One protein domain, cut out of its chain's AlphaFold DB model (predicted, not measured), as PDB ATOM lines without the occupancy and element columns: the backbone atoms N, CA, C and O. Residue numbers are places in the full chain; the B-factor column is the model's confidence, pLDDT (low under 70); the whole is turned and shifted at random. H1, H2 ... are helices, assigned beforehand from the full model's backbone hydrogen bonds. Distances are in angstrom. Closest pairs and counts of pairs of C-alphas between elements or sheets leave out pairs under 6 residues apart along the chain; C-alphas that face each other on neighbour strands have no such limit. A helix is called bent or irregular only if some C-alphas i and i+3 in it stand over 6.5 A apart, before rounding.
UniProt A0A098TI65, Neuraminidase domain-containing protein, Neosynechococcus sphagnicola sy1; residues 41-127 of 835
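AT A GLANCE: This is residues 41 to 127 of the 835 residues of the protein "Neuraminidase domain-containing protein" of Neosynechococcus sphagnicola sy1 (UniProt A0A098TI65). Two long helices, H1 and H3, make a loose V: they run the same way, come nearest at Phe 60, the last residue of H1, and Phe 121 of H3, and spread apart toward their first residues. The short helix H2 folds back from the narrow end of the V, off to one side of it, and a long winding link, residues 73 to 107, passes H3 and then crosses the wide end between the two legs before H3 begins. The printed part has 87 residues with three named helices, in the order H1, H2, H3, and no named strand; the class is all helix. Contacts between the helices are few, yet the whole is compact, with a radius of gyration of the C-alphas of 13.5 A, and the C-alphas span 37 by 36 by 21 A along their three main axes.

HOW THE PARTS SIT: The printed part begins with H1, residues 41 to 60, which touches no helix but is near H3, residues 108 to 126. H1 and H3 are close but not clearly touching, with 2 pairs of C-alphas within 8 A. Their closest C-alphas are those of Phe 60 and Phe 121, 6.5 A apart, while their centres are 19.0 A apart. Their lines stand at a steep tilt of 38 degrees, and they run the same way. After H1, a tight link of 3 residues leads to H2, residues 64 to 72. H1 and H2 are close but not clearly touching, with 1 pair of C-alphas within 8 A. The closest are those of Val 57 and Leu 67, 8.0 A apart, and the two centres are 16.3 A apart. H1 and H2 run opposite ways at a steep tilt of 60 degrees. H2 and H3 are apart, and a long link of 35 residues lies between them. In the backbones of H1, H2 and H3, every O i to N i+4 pair is within hydrogen-bond range.

IN THESE COORDINATES: H1 runs from Asp 41 to Phe 60, 20 residues and 28.6 A from first to last C-alpha. It is the longest helix by residues, and its C-alpha 41 is at (44.678, 10.462, -36.373). H2 runs from Ala 64 to Asn 72, 9 residues and 12.3 A; its C-alpha 64 is at (55.390, 25.778, -14.840). Residues 73 to 107 hold no named element, though short helical runs lie at residues 88 to 90, 96 to 98 and 103 to 105. On the way through this stretch, C-alpha 83 is at (23.636, 15.551, -9.390) and C-alpha 98 at (42.509, 13.031, -20.762). H3 runs from Ala 108 to Ser 126, 19 residues and 27.2 A, and its C-alpha 126 is at (43.001, 38.138, -5.477). None of the three helices is bent or irregular.

THE WHOLE: The two C-alphas farthest apart are those of Asp 41 and Leu 127, the first and last printed residues, at 42.8 A. The printed part has no cut. The link from H1 to H2 is tight and the link from H2 to H3 is long; the C-alphas of residues 73 to 107 lie 4 to 20 A from the mean of the C-alphas. The mean pLDDT of the printed part is 84.8, with 85 for H1, 88 for H2 and 88 for H3. The model's confidence is low, under 70, at 4 residues, 103 to 106, which lie in the long link before H3.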
ATOM      1  N   ASP A  41      45.602  10.208 -37.482       71.81
ATOM      2  CA  ASP A  41      44.678  10.462 -36.373       71.81
ATOM      3  C   ASP A  41      45.403  10.626 -35.035       71.81
ATOM      4  O   ASP A  41      45.107  11.554 -34.290       71.81
ATOM      5  N   LEU A  42      46.396   9.781 -34.743       76.25
ATOM      6  CA  LEU A  42      47.179   9.842 -33.501       76.25
ATOM      7  C   LEU A  42      47.971  11.161 -33.358       76.25
ATOM      8  O   LEU A  42      47.789  11.852 -32.355       76.25
ATOM      9  N   PRO A  43      48.806  11.577 -34.336       81.12
ATOM     10  CA  PRO A  43      49.456  12.888 -34.291       81.12
ATOM     11  C   PRO A  43      48.468  14.059 -34.208       81.12
ATOM     12  O   PRO A  43      48.738  15.034 -33.507       81.12
ATOM     13  N   LEU A  44      47.325  13.972 -34.903       81.44
ATOM     14  CA  LEU A  44      46.303  15.020 -34.895       81.44
ATOM     15  C   LEU A  44      45.622  15.139 -33.522       81.44
ATOM     16  O   LEU A  44      45.415  16.254 -33.040       81.44
ATOM     17  N   GLN A  45      45.326  14.013 -32.863       81.38
ATOM     18  CA  GLN A  45      44.800  13.973 -31.496       81.38
ATOM     19  C   GLN A  45      45.809  14.540 -30.488       81.38
ATOM     20  O   GLN A  45      45.433  15.372 -29.662       81.38
ATOM     21  N   SER A  46      47.092  14.175 -30.603       83.19
ATOM     22  CA  SER A  46      48.167  14.736 -29.770       83.19
ATOM     23  C   SER A  46      48.315  16.249 -29.957       83.19
ATOM     24  O   SER A  46      48.438  16.981 -28.976       83.19
ATOM     25  N   TYR A  47      48.245  16.744 -31.198       85.62
ATOM     26  CA  TYR A  47      48.284  18.182 -31.481       85.62
ATOM     27  C   TYR A  47      47.060  18.916 -30.913       85.62
ATOM     28  O   TYR A  47      47.204  19.970 -30.293       85.62
ATOM     29  N   ALA A  48      45.857  18.352 -31.069       84.19
ATOM     30  CA  ALA A  48      44.629  18.921 -30.515       84.19
ATOM     31  C   ALA A  48      44.663  18.984 -28.980       84.19
ATOM     32  O   ALA A  48      44.221  19.975 -28.396       84.19
ATOM     33  N   LEU A  49      45.216  17.957 -28.329       86.44
ATOM     34  CA  LEU A  49      45.398  17.915 -26.882       86.44
ATOM     35  C   LEU A  49      46.399  18.979 -26.410       86.44
ATOM     36  O   LEU A  49      46.067  19.777 -25.535       86.44
ATOM     37  N   LEU A  50      47.575  19.060 -27.045       88.19
ATOM     38  CA  LEU A  50      48.589  20.081 -26.754       88.19
ATOM     39  C   LEU A  50      48.045  21.500 -26.935       88.19
ATOM     40  O   LEU A  50      48.283  22.358 -26.090       88.19
ATOM     41  N   HIS A  51      47.273  21.746 -27.997       87.44
ATOM     42  CA  HIS A  51      46.624  23.035 -28.215       87.44
ATOM     43  C   HIS A  51      45.626  23.369 -27.095       87.44
ATOM     44  O   HIS A  51      45.628  24.492 -26.596       87.44
ATOM     45  N   LYS A  52      44.802  22.409 -26.650       86.25
ATOM     46  CA  LYS A  52      43.869  22.623 -25.527       86.25
ATOM     47  C   LYS A  52      44.608  22.915 -24.222       86.25
ATOM     48  O   LYS A  52      44.227  23.853 -23.531       86.25
ATOM     49  N   ILE A  53      45.678  22.184 -23.916       88.12
ATOM     50  CA  ILE A  53      46.521  22.457 -22.741       88.12
ATOM     51  C   ILE A  53      47.134  23.861 -22.845       88.12
ATOM     52  O   ILE A  53      47.047  24.636 -21.895       88.12
ATOM     53  N   ALA A  54      47.679  24.231 -24.008       87.50
ATOM     54  CA  ALA A  54      48.249  25.557 -24.243       87.50
ATOM     55  C   ALA A  54      47.211  26.680 -24.086       87.50
ATOM     56  O   ALA A  54      47.528  27.731 -23.533       87.50
ATOM     57  N   LEU A  55      45.963  26.455 -24.511       89.38
ATOM     58  CA  LEU A  55      44.869  27.395 -24.266       89.38
ATOM     59  C   LEU A  55      44.618  27.597 -22.770       89.38
ATOM     60  O   LEU A  55      44.431  28.736 -22.363       89.38
ATOM     61  N   LEU A  56      44.641  26.541 -21.951       86.81
ATOM     62  CA  LEU A  56      44.456  26.668 -20.498       86.81
ATOM     63  C   LEU A  56      45.609  27.402 -19.830       86.81
ATOM     64  O   LEU A  56      45.378  28.318 -19.043       86.81
ATOM     65  N   VAL A  57      46.837  27.024 -20.184       89.81
ATOM     66  CA  VAL A  57      48.053  27.666 -19.681       89.81
ATOM     67  C   VAL A  57      48.036  29.159 -20.007       89.81
ATOM     68  O   VAL A  57      48.264  29.976 -19.119       89.81
ATOM     69  N   ASN A  58      47.679  29.526 -21.240       90.06
ATOM     70  CA  ASN A  58      47.600  30.925 -21.654       90.06
ATOM     71  C   ASN A  58      46.403  31.664 -21.038       90.06
ATOM     72  O   ASN A  58      46.545  32.821 -20.648       90.06
ATOM     73  N   ALA A  59      45.234  31.024 -20.938       89.12
ATOM     74  CA  ALA A  59      44.017  31.657 -20.432       89.12
ATOM     75  C   ALA A  59      44.106  31.983 -18.937       89.12
ATOM     76  O   ALA A  59      43.716  33.074 -18.533       89.12
ATOM     77  N   PHE A  60      44.641  31.062 -18.132       88.88
ATOM     78  CA  PHE A  60      44.783  31.238 -16.684       88.88
ATOM     79  C   PHE A  60      46.177  31.721 -16.261       88.88
ATOM     80  O   PHE A  60      46.431  31.906 -15.070       88.88
ATOM     81  N   LYS A  61      47.087  31.937 -17.223       90.75
ATOM     82  CA  LYS A  61      48.499  32.275 -16.973       90.75
ATOM     83  C   LYS A  61      49.129  31.286 -15.987       90.75
ATOM     84  O   LYS A  61      49.650  31.680 -14.944       90.75
ATOM     85  N   ILE A  62      48.997  29.996 -16.283       89.75
ATOM     86  CA  ILE A  62      49.497  28.923 -15.418       89.75
ATOM     87  C   ILE A  62      51.020  28.870 -15.545       89.75
ATOM     88  O   ILE A  62      51.560  28.708 -16.639       89.75
ATOM     89  N   THR A  63      51.722  29.002 -14.428       89.44
ATOM     90  CA  THR A  63      53.180  28.865 -14.360       89.44
ATOM     91  C   THR A  63      53.599  27.399 -14.453       89.44
ATOM     92  O   THR A  63      52.824  26.485 -14.171       89.44
ATOM     93  N   ALA A  64      54.864  27.143 -14.795       86.94
ATOM     94  CA  ALA A  64      55.390  25.778 -14.840       86.94
ATOM     95  C   ALA A  64      55.249  25.047 -13.487       86.94
ATOM     96  O   ALA A  64      54.921  23.865 -13.463       86.94
ATOM     97  N   LYS A  65      55.435  25.759 -12.363       84.31
ATOM     98  CA  LYS A  65      55.296  25.212 -11.003       84.31
ATOM     99  C   LYS A  65      53.848  24.814 -10.696       84.31
ATOM    100  O   LYS A  65      53.611  23.704 -10.227       84.31
ATOM    101  N   GLU A  66      52.886  25.684 -11.007       89.25
ATOM    102  CA  GLU A  66      51.450  25.404 -10.841       89.25
ATOM    103  C   GLU A  66      50.996  24.238 -11.727       89.25
ATOM    104  O   GLU A  66      50.266  23.362 -11.270       89.25
ATOM    105  N   LEU A  67      51.467  24.187 -12.978       88.56
ATOM    106  CA  LEU A  67      51.126  23.119 -13.918       88.56
ATOM    107  C   LEU A  67      51.618  21.749 -13.430       88.56
ATOM    108  O   LEU A  67      50.879  20.768 -13.495       88.56
ATOM    109  N   VAL A  68      52.850  21.691 -12.913       88.75
ATOM    110  CA  VAL A  68      53.425  20.472 -12.325       88.75
ATOM    111  C   VAL A  68      52.641  20.051 -11.083       88.75
ATOM    112  O   VAL A  68      52.309  18.875 -10.951       88.75
ATOM    113  N   TYR A  69      52.296  20.995 -10.201       88.75
ATOM    114  CA  TYR A  69      51.526  20.688  -8.994       88.75
ATOM    115  C   TYR A  69      50.149  20.106  -9.328       88.75
ATOM    116  O   TYR A  69      49.822  19.017  -8.856       88.75
ATOM    117  N   LEU A  70      49.390  20.785 -10.197       88.31
ATOM    118  CA  LEU A  70      48.064  20.352 -10.648       88.31
ATOM    119  C   LEU A  70      48.102  18.980 -11.335       88.31
ATOM    120  O   LEU A  70      47.191  18.179 -11.149       88.31
ATOM    121  N   SER A  71      49.157  18.691 -12.104       87.44
ATOM    122  CA  SER A  71      49.322  17.388 -12.756       87.44
ATOM    123  C   SER A  71      49.656  16.267 -11.766       87.44
ATOM    124  O   SER A  71      49.237  15.132 -11.986       87.44
ATOM    125  N   ASN A  72      50.415  16.559 -10.707       89.12
ATOM    126  CA  ASN A  72      50.799  15.572  -9.692       89.12
ATOM    127  C   ASN A  72      49.691  15.325  -8.654       89.12
ATOM    128  O   ASN A  72      49.646  14.250  -8.068       89.12
ATOM    129  N   HIS A  73      48.792  16.294  -8.460       88.88
ATOM    130  CA  HIS A  73      47.696  16.257  -7.483       88.88
ATOM    131  C   HIS A  73      46.321  16.290  -8.169       88.88
ATOM    132  O   HIS A  73      45.380  16.918  -7.692       88.88
ATOM    133  N   ALA A  74      46.193  15.617  -9.316       86.56
ATOM    134  CA  ALA A  74      44.988  15.649 -10.147       86.56
ATOM    135  C   ALA A  74      43.698  15.264  -9.392       86.56
ATOM    136  O   ALA A  74      42.625  15.785  -9.706       86.56
ATOM    137  N   ASP A  75      43.799  14.368  -8.407       88.06
ATOM    138  CA  ASP A  75      42.664  13.898  -7.608       88.06
ATOM    139  C   ASP A  75      42.160  14.951  -6.608       88.06
ATOM    140  O   ASP A  75      40.949  15.053  -6.396       88.06
ATOM    141  N   ASP A  76      43.047  15.788  -6.058       88.69
ATOM    142  CA  ASP A  76      42.662  16.877  -5.147       88.69
ATOM    143  C   ASP A  76      41.791  17.916  -5.890       88.69
ATOM    144  O   ASP A  76      40.819  18.447  -5.346       88.69
ATOM    145  N   PHE A  77      42.035  18.107  -7.195       88.94
ATOM    146  CA  PHE A  77      41.266  18.987  -8.091       88.94
ATOM    147  C   PHE A  77      40.196  18.253  -8.918       88.94
ATOM    148  O   PHE A  77      39.753  18.743  -9.965       88.94
ATOM    149  N   ALA A  78      39.757  17.071  -8.476       88.75
ATOM    150  CA  ALA A  78      38.705  16.341  -9.170       88.75
ATOM    151  C   ALA A  78      37.372  17.109  -9.147       88.75
ATOM    152  O   ALA A  78      36.896  17.529  -8.089       88.75
ATOM    153  N   GLY A  79      36.749  17.275 -10.312       87.31
ATOM    154  CA  GLY A  79      35.388  17.797 -10.391       87.31
ATOM    155  C   GLY A  79      34.386  16.729  -9.986       87.31
ATOM    156  O   GLY A  79      34.548  15.559 -10.347       87.31
ATOM    157  N   LYS A  80      33.355  17.125  -9.243       87.88
ATOM    158  CA  LYS A  80      32.296  16.233  -8.766       87.88
ATOM    159  C   LYS A  80      31.017  16.467  -9.554       87.88
ATOM    160  O   LYS A  80      30.699  17.591  -9.934       87.88
ATOM    161  N   ASP A  81      30.265  15.402  -9.814       84.88
ATOM    162  CA  ASP A  81      28.965  15.542 -10.468       84.88
ATOM    163  C   ASP A  81      27.968  16.212  -9.500       84.88
ATOM    164  O   ASP A  81      27.658  15.634  -8.454       84.88
ATOM    165  N   PRO A  82      27.420  17.398  -9.829       80.38
ATOM    166  CA  PRO A  82      26.495  18.112  -8.951       80.38
ATOM    167  C   PRO A  82      25.185  17.352  -8.701       80.38
ATOM    168  O   PRO A  82      24.487  17.636  -7.731       80.38
ATOM    169  N   THR A  83      24.839  16.381  -9.552       82.94
ATOM    170  CA  THR A  83      23.636  15.551  -9.390       82.94
ATOM    171  C   THR A  83      23.852  14.347  -8.474       82.94
ATOM    172  O   THR A  83      22.881  13.746  -8.015       82.94
ATOM    173  N   ALA A  84      25.107  13.986  -8.193       83.00
ATOM    174  CA  ALA A  84      25.468  12.851  -7.346       83.00
ATOM    175  C   ALA A  84      26.842  13.066  -6.671       83.00
ATOM    176  O   ALA A  84      27.767  12.284  -6.889       83.00
ATOM    177  N   PRO A  85      26.993  14.098  -5.821       76.50
ATOM    178  CA  PRO A  85      28.293  14.537  -5.293       76.50
ATOM    179  C   PRO A  85      28.976  13.532  -4.349       76.50
ATOM    180  O   PRO A  85      30.155  13.688  -4.033       76.50
ATOM    181  N   ALA A  86      28.242  12.519  -3.881       80.81
ATOM    182  CA  ALA A  86      28.754  11.451  -3.024       80.81
ATOM    183  C   ALA A  86      29.275  10.228  -3.807       80.81
ATOM    184  O   ALA A  86      29.910   9.358  -3.216       80.81
ATOM    185  N   ASP A  87      29.015  10.137  -5.115       83.25
ATOM    186  CA  ASP A  87      29.443   9.004  -5.938       83.25
ATOM    187  C   ASP A  87      30.841   9.257  -6.513       83.25
ATOM    188  O   ASP A  87      31.014   9.962  -7.508       83.25
ATOM    189  N   VAL A  88      31.855   8.655  -5.889       75.19
ATOM    190  CA  VAL A  88      33.267   8.806  -6.279       75.19
ATOM    191  C   VAL A  88      33.519   8.349  -7.723       75.19
ATOM    192  O   VAL A  88      34.405   8.881  -8.389       75.19
ATOM    193  N   ASN A  89      32.696   7.440  -8.260       81.75
ATOM    194  CA  ASN A  89      32.811   6.969  -9.647       81.75
ATOM    195  C   ASN A  89      32.368   8.018 -10.678       81.75
ATOM    196  O   ASN A  89      32.609   7.859 -11.878       81.75
ATOM    197  N   LYS A  90      31.705   9.087 -10.223       85.00
ATOM    198  CA  LYS A  90      31.278  10.220 -11.048       85.00
ATOM    199  C   LYS A  90      32.184  11.439 -10.910       85.00
ATOM    200  O   LYS A  90      31.855  12.490 -11.453       85.00
ATOM    201  N   ASN A  91      33.336  11.295 -10.263       85.69
ATOM    202  CA  ASN A  91      34.345  12.342 -10.224       85.69
ATOM    203  C   ASN A  91      35.250  12.269 -11.458       85.69
ATOM    204  O   ASN A  91      35.504  11.195 -12.009       85.69
ATOM    205  N   VAL A  92      35.745  13.421 -11.903       86.31
ATOM    206  CA  VAL A  92      36.721  13.514 -12.993       86.31
ATOM    207  C   VAL A  92      37.980  14.188 -12.445       86.31
ATOM    208  O   VAL A  92      37.895  15.367 -12.107       86.31
ATOM    209  N   PRO A  93      39.128  13.489 -12.335       86.25
ATOM    210  CA  PRO A  93      40.380  14.084 -11.859       86.25
ATOM    211  C   PRO A  93      40.925  15.103 -12.862       86.25
ATOM    212  O   PRO A  93      40.612  15.044 -14.057       86.25
ATOM    213  N   PHE A  94      41.726  16.066 -12.402       88.06
ATOM    214  CA  PHE A  94      42.323  17.093 -13.264       88.06
ATOM    215  C   PHE A  94      43.521  16.538 -14.031       88.06
ATOM    216  O   PHE A  94      44.677  16.771 -13.697       88.06
ATOM    217  N   ASN A  95      43.233  15.762 -15.076       85.88
ATOM    218  CA  ASN A  95      44.251  15.110 -15.887       85.88
ATOM    219  C   ASN A  95      44.302  15.693 -17.306       85.88
ATOM    220  O   ASN A  95      43.458  15.400 -18.162       85.88
ATOM    221  N   LEU A  96      45.360  16.468 -17.560       83.44
ATOM    222  CA  LEU A  96      45.647  17.127 -18.839       83.44
ATOM    223  C   LEU A  96      45.753  16.146 -20.016       83.44
ATOM    224  O   LEU A  96      45.426  16.516 -21.140       83.44
ATOM    225  N   ASN A  97      46.143  14.891 -19.766       84.56
ATOM    226  CA  ASN A  97      46.272  13.870 -20.808       84.56
ATOM    227  C   ASN A  97      44.923  13.297 -21.266       84.56
ATOM    228  O   ASN A  97      44.853  12.590 -22.267       84.56
ATOM    229  N   THR A  98      43.849  13.591 -20.530       81.50
ATOM    230  CA  THR A  98      42.509  13.031 -20.762       81.50
ATOM    231  C   THR A  98      41.463  14.098 -21.083       81.50
ATOM    232  O   THR A  98      40.265  13.817 -21.050       81.50
ATOM    233  N   LEU A  99      41.897  15.324 -21.411       82.19
ATOM    234  CA  LEU A  99      40.979  16.403 -21.775       82.19
ATOM    235  C   LEU A  99      40.097  15.975 -22.962       82.19
ATOM    236  O   LEU A  99      40.605  15.438 -23.953       82.19
ATOM    237  N   PRO A 100      38.775  16.225 -22.905       80.25
ATOM    238  CA  PRO A 100      37.846  15.733 -23.913       80.25
ATOM    239  C   PRO A 100      38.187  16.328 -25.279       80.25
ATOM    240  O   PRO A 100      38.192  17.548 -25.454       80.25
ATOM    241  N   LEU A 101      38.473  15.476 -26.265       78.88
ATOM    242  CA  LEU A 101      38.742  15.904 -27.641       78.88
ATOM    243  C   LEU A 101      37.452  16.346 -28.355       78.88
ATOM    244  O   LEU A 101      37.491  17.329 -29.096       78.88
ATOM    245  N   ASP A 102      36.322  15.713 -28.024       75.50
ATOM    246  CA  ASP A 102      34.978  15.979 -28.548       75.50
ATOM    247  C   ASP A 102      34.087  16.690 -27.496       75.50
ATOM    248  O   ASP A 102      33.860  16.128 -26.418       75.50
ATOM    249  N   PRO A 103      33.558  17.898 -27.784       65.00
ATOM    250  CA  PRO A 103      32.675  18.641 -26.878       65.00
ATOM    251  C   PRO A 103      31.366  17.920 -26.523       65.00
ATOM    252  O   PRO A 103      30.807  18.165 -25.455       65.00
ATOM    253  N   SER A 104      30.868  17.033 -27.390       66.81
ATOM    254  CA  SER A 104      29.570  16.360 -27.216       66.81
ATOM    255  C   SER A 104      29.572  15.269 -26.135       66.81
ATOM    256  O   SER A 104      28.513  14.797 -25.728       66.81
ATOM    257  N   ARG A 105      30.754  14.893 -25.625       64.81
ATOM    258  CA  ARG A 105      30.945  13.851 -24.598       64.81
ATOM    259  C   ARG A 105      31.217  14.406 -23.192       64.81
ATOM    260  O   ARG A 105      31.718  13.683 -22.331       64.81
ATOM    261  N   GLY A 106      30.931  15.687 -22.953       64.75
ATOM    262  CA  GLY A 106      31.151  16.339 -21.659       64.75
ATOM    263  C   GLY A 106      30.264  15.776 -20.539       64.75
ATOM    264  O   GLY A 106      29.049  15.691 -20.685       64.75
ATOM    265  N   LYS A 107      30.871  15.418 -19.400       72.12
ATOM    266  CA  LYS A 107      30.185  15.021 -18.153       72.12
ATOM    267  C   LYS A 107      29.945  16.244 -17.259       72.12
ATOM    268  O   LYS A 107      30.741  17.176 -17.290       72.12
ATOM    269  N   ALA A 108      28.919  16.228 -16.403       76.81
ATOM    270  CA  ALA A 108      28.646  17.335 -15.472       76.81
ATOM    271  C   ALA A 108      29.827  17.619 -14.517       76.81
ATOM    272  O   ALA A 108      30.160  18.776 -14.273       76.81
ATOM    273  N   ALA A 109      30.540  16.576 -14.085       82.81
ATOM    274  CA  ALA A 109      31.768  16.685 -13.294       82.81
ATOM    275  C   ALA A 109      32.906  17.465 -13.986       82.81
ATOM    276  O   ALA A 109      33.694  18.118 -13.311       82.81
ATOM    277  N   LEU A 110      32.979  17.463 -15.326       83.25
ATOM    278  CA  LEU A 110      33.949  18.296 -16.052       83.25
ATOM    279  C   LEU A 110      33.630  19.784 -15.884       83.25
ATOM    280  O   LEU A 110      34.544  20.589 -15.770       83.25
ATOM    281  N   PHE A 111      32.349  20.169 -15.855       84.62
ATOM    282  CA  PHE A 111      31.965  21.564 -15.628       84.62
ATOM    283  C   PHE A 111      32.356  22.041 -14.226       84.62
ATOM    284  O   PHE A 111      32.922  23.124 -14.094       84.62
ATOM    285  N   ASP A 112      32.104  21.222 -13.204       87.62
ATOM    286  CA  ASP A 112      32.546  21.505 -11.835       87.62
ATOM    287  C   ASP A 112      34.073  21.664 -11.768       87.62
ATOM    288  O   ASP A 112      34.569  22.672 -11.278       87.62
ATOM    289  N   GLN A 113      34.826  20.756 -12.392       87.75
ATOM    290  CA  GLN A 113      36.282  20.866 -12.502       87.75
ATOM    291  C   GLN A 113      36.747  22.179 -13.155       87.75
ATOM    292  O   GLN A 113      37.697  22.805 -12.683       87.75
ATOM    293  N   TRP A 114      36.086  22.623 -14.231       86.69
ATOM    294  CA  TRP A 114      36.391  23.916 -14.854       86.69
ATOM    295  C   TRP A 114      36.128  25.089 -13.910       86.69
ATOM    296  O   TRP A 114      36.918  26.033 -13.875       86.69
ATOM    297  N   LEU A 115      35.036  25.030 -13.144       89.56
ATOM    298  CA  LEU A 115      34.708  26.037 -12.140       89.56
ATOM    299  C   LEU A 115      35.748  26.057 -11.016       89.56
ATOM    300  O   LEU A 115      36.184  27.134 -10.623       89.56
ATOM    301  N   ARG A 116      36.191  24.888 -10.547       90.75
ATOM    302  CA  ARG A 116      37.264  24.746  -9.555       90.75
ATOM    303  C   ARG A 116      38.572  25.375 -10.029       90.75
ATOM    304  O   ARG A 116      39.141  26.204  -9.326       90.75
ATOM    305  N   LEU A 117      38.987  25.083 -11.264       89.88
ATOM    306  CA  LEU A 117      40.178  25.687 -11.868       89.88
ATOM    307  C   LEU A 117      40.050  27.216 -11.973       89.88
ATOM    308  O   LEU A 117      40.977  27.949 -11.634       89.88
ATOM    309  N   ALA A 118      38.884  27.705 -12.405       91.44
ATOM    310  CA  ALA A 118      38.618  29.136 -12.476       91.44
ATOM    311  C   ALA A 118      38.639  29.798 -11.088       91.44
ATOM    312  O   ALA A 118      39.215  30.873 -10.942       91.44
ATOM    313  N   ASN A 119      38.060  29.154 -10.071       92.88
ATOM    314  CA  ASN A 119      38.063  29.645  -8.697       92.88
ATOM    315  C   ASN A 119      39.473  29.673  -8.103       92.88
ATOM    316  O   ASN A 119      39.819  30.641  -7.435       92.88
ATOM    317  N   LEU A 120      40.293  28.653  -8.369       92.06
ATOM    318  CA  LEU A 120      41.685  28.600  -7.931       92.06
ATOM    319  C   LEU A 120      42.482  29.794  -8.466       92.06
ATOM    320  O   LEU A 120      43.149  30.489  -7.699       92.06
ATOM    321  N   PHE A 121      42.411  30.055  -9.772       91.69
ATOM    322  CA  PHE A 121      43.178  31.150 -10.365       91.69
ATOM    323  C   PHE A 121      42.586  32.526 -10.053       91.69
ATOM    324  O   PHE A 121      43.348  33.474  -9.882       91.69
ATOM    325  N   ALA A 122      41.265  32.634  -9.875       91.12
ATOM    326  CA  ALA A 122      40.646  33.847  -9.348       91.12
ATOM    327  C   ALA A 122      41.078  34.123  -7.899       91.12
ATOM    328  O   ALA A 122      41.373  35.267  -7.558       91.12
ATOM    329  N   LEU A 123      41.163  33.082  -7.061       90.12
ATOM    330  CA  LEU A 123      41.696  33.184  -5.707       90.12
ATOM    331  C   LEU A 123      43.150  33.650  -5.763       90.12
ATOM    332  O   LEU A 123      43.456  34.671  -5.162       90.12
ATOM    333  N   ARG A 124      44.014  32.988  -6.542       89.50
ATOM    334  CA  ARG A 124      45.418  33.393  -6.733       89.50
ATOM    335  C   ARG A 124      45.546  34.871  -7.101       89.50
ATOM    336  O   ARG A 124      46.325  35.580  -6.484       89.50
ATOM    337  N   GLU A 125      44.781  35.326  -8.089       88.56
ATOM    338  CA  GLU A 125      44.820  36.715  -8.568       88.56
ATOM    339  C   GLU A 125      44.278  37.732  -7.554       88.56
ATOM    340  O   GLU A 125      44.567  38.920  -7.668       88.56
ATOM    341  N   SER A 126      43.499  37.287  -6.564       86.88
ATOM    342  CA  SER A 126      43.001  38.138  -5.477       86.88
ATOM    343  C   SER A 126      43.978  38.293  -4.306       86.88
ATOM    344  O   SER A 126      43.735  39.122  -3.429       86.88
ATOM    345  N   LEU A 127      45.047  37.492  -4.262       84.12
ATOM    346  CA  LEU A 127      46.026  37.497  -3.177       84.12
ATOM    347  C   LEU A 127      47.219  38.411  -3.499       84.12
ATOM    348  O   LEU A 127      47.528  38.632  -4.671       84.12
TER     349      LEU A 127